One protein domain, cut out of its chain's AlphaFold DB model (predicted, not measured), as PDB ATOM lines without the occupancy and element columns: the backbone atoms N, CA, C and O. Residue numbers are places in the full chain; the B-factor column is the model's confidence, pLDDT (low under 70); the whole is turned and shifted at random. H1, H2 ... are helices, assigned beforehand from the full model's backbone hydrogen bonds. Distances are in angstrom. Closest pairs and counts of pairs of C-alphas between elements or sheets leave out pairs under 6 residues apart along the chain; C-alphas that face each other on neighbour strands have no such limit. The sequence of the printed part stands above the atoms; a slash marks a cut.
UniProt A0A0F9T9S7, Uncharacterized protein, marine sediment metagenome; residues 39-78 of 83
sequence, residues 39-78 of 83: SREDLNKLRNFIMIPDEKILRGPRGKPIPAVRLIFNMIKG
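What this domain is: This is residues 39 to 78 of the 83 residues of an uncharacterized protein of marine sediment metagenome (UniProt A0A0F9T9S7). What shape do these atoms make? H1 and the short helix H2, folded back beside it, make a small head, and H3 leads away from that head as an arm, closest to it near Val 69. The loop of residues 59 to 66, with Pro 61, lies at the other end of the longest axis from Gly 78, where H3 ends. What is it made of? The printed part has 40 residues with three named helices, H1, H2 and H3 in that order, and no named strand; its class is all helix. It is compact, with a radius of gyration of the C-alphas of 9.5 A and spans of 26 by 21 by 18 A.

How they stand to each other: What does the first helix touch? H1, residues 40 to 51, touches H2, residues 55 to 58, with its residues 45 to 49 alone; the closest C-alphas, of Lys 45 and Ile 57, are 6.1 A apart. H1 only just touches H3, residues 67 to 78, with 3 pairs of C-alphas within 8 A, the closest those of Leu 46 and Val 69 at 7.0 A; residues 42 to 46 alone touch 68 to 69 alone. They run the same way at a steep tilt of 35.2 degrees, only just past shallow. How near is H2 to H3? They are close but not clearly touching, the closest C-alphas, of Leu 58 and Val 69, being 6.8 A apart. What do the backbones show? In H1 and H3 every O i to N i+4 pair is within hydrogen-bond range, and H2 is too short for such a pair.

Where its parts are: Where does H1 run? It goes from C-alpha 40 at (96.787, 123.664, 142.956) to C-alpha 51, 16.8 A. Where are the others? H2 spans residues 55 to 58, and H3 runs 16.0 A from C-alpha 67 to C-alpha 78 at (114.554, 122.926, 124.759).

The domain as a whole: How large is it? The two C-alphas farthest apart, of Pro 61 and Gly 78, are 26.6 A apart. Is anything cut or unsure? The printed part has no cut, its link H1 to H2 is tight and H2 to H3 short, and pLDDT is under 70 at residues 60 to 78.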
ATOM      1  N   SER A  39      99.519 127.223 140.969       86.12
ATOM      2  CA  SER A  39      98.247 126.964 141.633       86.12
ATOM      3  C   SER A  39      98.024 125.455 141.801       86.12
ATOM      4  O   SER A  39      98.546 124.632 141.040       86.12
ATOM      5  N   ARG A  40      97.192 125.068 142.776       85.69
ATOM      6  CA  ARG A  40      96.787 123.664 142.956       85.69
ATOM      7  C   ARG A  40      96.111 123.096 141.702       85.69
ATOM      8  O   ARG A  40      96.261 121.914 141.403       85.69
ATOM      9  N   GLU A  41      95.381 123.933 140.969       85.44
ATOM     10  CA  GLU A  41      94.729 123.549 139.719       85.44
ATOM     11  C   GLU A  41      95.756 123.205 138.631       85.44
ATOM     12  O   GLU A  41      95.644 122.161 137.986       85.44
ATOM     13  N   ASP A  42      96.795 124.028 138.475       82.19
ATOM     14  CA  ASP A  42      97.859 123.793 137.493       82.19
ATOM     15  C   ASP A  42      98.667 122.535 137.824       82.19
ATOM     16  O   ASP A  42      98.986 121.751 136.928       82.19
ATOM     17  N   LEU A  43      98.927 122.286 139.113       84.69
ATOM     18  CA  LEU A  43      99.594 121.065 139.571       84.69
ATOM     19  C   LEU A  43      98.774 119.809 139.235       84.69
ATOM     20  O   LEU A  43      99.323 118.815 138.759       84.69
ATOM     21  N   ASN A  44      97.456 119.856 139.440       85.12
ATOM     22  CA  ASN A  44      96.564 118.749 139.093       85.12
ATOM     23  C   ASN A  44      96.540 118.487 137.582       85.12
ATOM     24  O   ASN A  44      96.572 117.332 137.160       85.12
ATOM     25  N   LYS A  45      96.530 119.539 136.758       81.12
ATOM     26  CA  LYS A  45      96.601 119.402 135.294       81.12
ATOM     27  C   LYS A  45      97.930 118.806 134.845       81.12
ATOM     28  O   LYS A  45      97.930 117.907 134.009       81.12
ATOM     29  N   LEU A  46      99.043 119.244 135.433       82.00
ATOM     30  CA  LEU A  46     100.362 118.673 135.157       82.00
ATOM     31  C   LEU A  46     100.413 117.185 135.528       82.00
ATOM     32  O   LEU A  46     100.869 116.370 134.729       82.00
ATOM     33  N   ARG A  47      99.889 116.814 136.703       83.19
ATOM     34  CA  ARG A  47      99.772 115.411 137.120       83.19
ATOM     35  C   ARG A  47      98.950 114.598 136.120       83.19
ATOM     36  O   ARG A  47      99.380 113.520 135.720       83.19
ATOM     37  N   ASN A  48      97.796 115.112 135.698       82.75
ATOM     38  CA  ASN A  48      96.938 114.437 134.726       82.75
ATOM     39  C   ASN A  48      97.627 114.273 133.368       82.75
ATOM     40  O   ASN A  48      97.505 113.214 132.768       82.75
ATOM     41  N   PHE A  49      98.402 115.266 132.925       80.56
ATOM     42  CA  PHE A  49      99.194 115.180 131.698       80.56
ATOM     43  C   PHE A  49     100.293 114.109 131.763       80.56
ATOM     44  O   PHE A  49     100.542 113.424 130.779       80.56
ATOM     45  N   ILE A  50     100.945 113.931 132.916       78.44
ATOM     46  CA  ILE A  50     101.945 112.864 133.091       78.44
ATOM     47  C   ILE A  50     101.286 111.478 132.992       78.44
ATOM     48  O   ILE A  50     101.869 110.565 132.415       78.44
ATOM     49  N   MET A  51     100.074 111.326 133.536       79.94
ATOM     50  CA  MET A  51      99.326 110.063 133.494       79.94
ATOM     51  C   MET A  51      98.726 109.780 132.113       79.94
ATOM     52  O   MET A  51      98.699 108.634 131.672       79.94
ATOM     53  N   ILE A  52      98.225 110.820 131.446       83.25
ATOM     54  CA  ILE A  52      97.607 110.766 130.123       83.25
ATOM     55  C   ILE A  52      98.190 111.934 129.319       83.25
ATOM     56  O   ILE A  52      97.734 113.066 129.490       83.25
ATOM     57  N   PRO A  53      99.197 111.700 128.461       71.06
ATOM     58  CA  PRO A  53      99.867 112.761 127.709       71.06
ATOM     59  C   PRO A  53      98.982 113.300 126.574       71.06
ATOM     60  O   PRO A  53      99.213 113.037 125.396       71.06
ATOM     61  N   ASP A  54      97.962 114.078 126.939       76.44
ATOM     62  CA  ASP A  54      97.116 114.858 126.037       76.44
ATOM     63  C   ASP A  54      97.357 116.358 126.271       76.44
ATOM     64  O   ASP A  54      97.069 116.911 127.337       76.44
ATOM     65  N   GLU A  55      97.867 117.048 125.249       72.38
ATOM     66  CA  GLU A  55      98.161 118.485 125.287       72.38
ATOM     67  C   GLU A  55      96.927 119.356 125.579       72.38
ATOM     68  O   GLU A  55      97.065 120.504 126.015       72.38
ATOM     69  N   LYS A  56      95.709 118.843 125.360       76.19
ATOM     70  CA  LYS A  56      94.466 119.555 125.687       76.19
ATOM     71  C   LYS A  56      94.305 119.778 127.191       76.19
ATOM     72  O   LYS A  56      93.727 120.789 127.580       76.19
ATOM     73  N   ILE A  57      94.873 118.904 128.025       74.12
ATOM     74  CA  ILE A  57      94.818 118.991 129.496       74.12
ATOM     75  C   ILE A  57      95.528 120.253 130.008       74.12
ATOM     76  O   ILE A  57      95.159 120.820 131.036       74.12
ATOM     77  N   LEU A  58      96.525 120.738 129.266       70.38
ATOM     78  CA  LEU A  58      97.350 121.888 129.641       70.38
ATOM     79  C   LEU A  58      96.744 123.237 129.215       70.38
ATOM     80  O   LEU A  58      97.394 124.284 129.316       70.38
ATOM     81  N   ARG A  59      95.504 123.229 128.714       73.31
ATOM     82  CA  ARG A  59      94.791 124.420 128.246       73.31
ATOM     83  C   ARG A  59      93.795 124.893 129.304       73.31
ATOM     84  O   ARG A  59      93.097 124.106 129.934       73.31
ATOM     85  N   GLY A  60      93.740 126.206 129.516       67.31
ATOM     86  CA  GLY A  60      92.760 126.838 130.397       67.31
ATOM     87  C   GLY A  60      91.364 126.950 129.760       67.31
ATOM     88  O   GLY A  60      91.202 126.642 128.576       67.31
ATOM     89  N   PRO A  61      90.372 127.498 130.490       59.84
ATOM     90  CA  PRO A  61      88.957 127.583 130.081       59.84
ATOM     91  C   PRO A  61      88.669 128.423 128.816       59.84
ATOM     92  O   PRO A  61      87.520 128.606 128.436       59.84
ATOM     93  N   ARG A  62      89.700 128.939 128.135       59.22
ATOM     94  CA  ARG A  62      89.608 129.687 126.866       59.22
ATOM     95  C   ARG A  62      90.601 129.194 125.804       59.22
ATOM     96  O   ARG A  62      91.017 129.963 124.945       59.22
ATOM     97  N   GLY A  63      91.094 127.958 125.925       63.03
ATOM     98  CA  GLY A  63      92.114 127.402 125.025       63.03
ATOM     99  C   GLY A  63      93.508 128.032 125.169       63.03
ATOM    100  O   GLY A  63      94.429 127.650 124.443       63.03
ATOM    101  N   LYS A  64      93.681 128.973 126.110       60.44
ATOM    102  CA  LYS A  64      94.960 129.628 126.392       60.44
ATOM    103  C   LYS A  64      95.898 128.667 127.135       60.44
ATOM    104  O   LYS A  64      95.448 127.987 128.060       60.44
ATOM    105  N   PRO A  65      97.181 128.606 126.754       61.56
ATOM    106  CA  PRO A  65      98.161 127.778 127.438       61.56
ATOM    107  C   PRO A  65      98.432 128.333 128.835       61.56
ATOM    108  O   PRO A  65      98.580 129.544 129.004       61.56
ATOM    109  N   ILE A  66      98.505 127.445 129.824       65.38
ATOM    110  CA  ILE A  66      98.861 127.813 131.196       65.38
ATOM    111  C   ILE A  66     100.329 128.272 131.200       65.38
ATOM    112  O   ILE A  66     101.187 127.496 130.767       65.38
ATOM    113  N   PRO A  67     100.651 129.495 131.667       64.19
ATOM    114  CA  PRO A  67     102.002 130.050 131.576       64.19
ATOM    115  C   PRO A  67     103.059 129.158 132.232       64.19
ATOM    116  O   PRO A  67     104.065 128.850 131.600       64.19
ATOM    117  N   ALA A  68     102.792 128.675 133.450       61.28
ATOM    118  CA  ALA A  68     103.714 127.830 134.209       61.28
ATOM    119  C   ALA A  68     103.975 126.484 133.516       61.28
ATOM    120  O   ALA A  68     105.119 126.070 133.344       61.28
ATOM    121  N   VAL A  69     102.918 125.832 133.032       62.78
ATOM    122  CA  VAL A  69     103.034 124.543 132.343       62.78
ATOM    123  C   VAL A  69     103.721 124.697 130.986       62.78
ATOM    124  O   VAL A  69     104.545 123.865 130.619       62.78
ATOM    125  N   ARG A  70     103.430 125.768 130.238       62.69
ATOM    126  CA  ARG A  70     104.098 126.052 128.961       62.69
ATOM    127  C   ARG A  70     105.584 126.354 129.158       62.69
ATOM    128  O   ARG A  70     106.381 125.936 128.323       62.69
ATOM    129  N   LEU A  71     105.957 127.018 130.254       61.53
ATOM    130  CA  LEU A  71     107.356 127.232 130.625       61.53
ATOM    131  C   LEU A  71     108.062 125.891 130.865       61.53
ATOM    132  O   LEU A  71     109.076 125.617 130.231       61.53
ATOM    133  N   ILE A  72     107.466 125.016 131.682       66.75
ATOM    134  CA  ILE A  72     107.994 123.673 131.971       66.75
ATOM    135  C   ILE A  72     108.096 122.839 130.687       66.75
ATOM    136  O   ILE A  72     109.132 122.235 130.417       66.75
ATOM    137  N   PHE A  73     107.061 122.839 129.846       62.78
ATOM    138  CA  PHE A  73     107.054 122.098 128.585       62.78
ATOM    139  C   PHE A  73     108.130 122.595 127.609       62.78
ATOM    140  O   PHE A  73     108.820 121.787 126.984       62.78
ATOM    141  N   ASN A  74     108.322 123.913 127.508       61.84
ATOM    142  CA  ASN A  74     109.375 124.505 126.688       61.84
ATOM    143  C   ASN A  74     110.774 124.224 127.248       61.84
ATOM    144  O   ASN A  74     111.681 123.971 126.464       61.84
ATOM    145  N   MET A  75     110.957 124.201 128.572       60.34
ATOM    146  CA  MET A  75     112.223 123.794 129.196       60.34
ATOM    147  C   MET A  75     112.529 122.311 128.934       60.34
ATOM    148  O   MET A  75     113.660 121.961 128.594       60.34
ATOM    149  N   ILE A  76     111.517 121.440 129.005       61.75
ATOM    150  CA  ILE A  76     111.650 120.010 128.688       61.75
ATOM    151  C   ILE A  76     111.988 119.800 127.203       61.75
ATOM    152  O   ILE A  76     112.860 118.990 126.886       61.75
ATOM    153  N   LYS A  77     111.328 120.517 126.280       57.44
ATOM    154  CA  LYS A  77     111.618 120.415 124.838       57.44
ATOM    155  C   LYS A  77     112.941 121.076 124.443       57.44
ATOM    156  O   LYS A  77     113.667 120.495 123.645       57.44
ATOM    157  N   GLY A  78     113.290 122.226 125.019       49.09
ATOM    158  CA  GLY A  78     114.554 122.926 124.759       49.09
ATOM    159  C   GLY A  78     115.782 122.084 125.115       49.09
ATOM    160  O   GLY A  78     116.746 122.050 124.357       49.09
TER     161      GLY A  78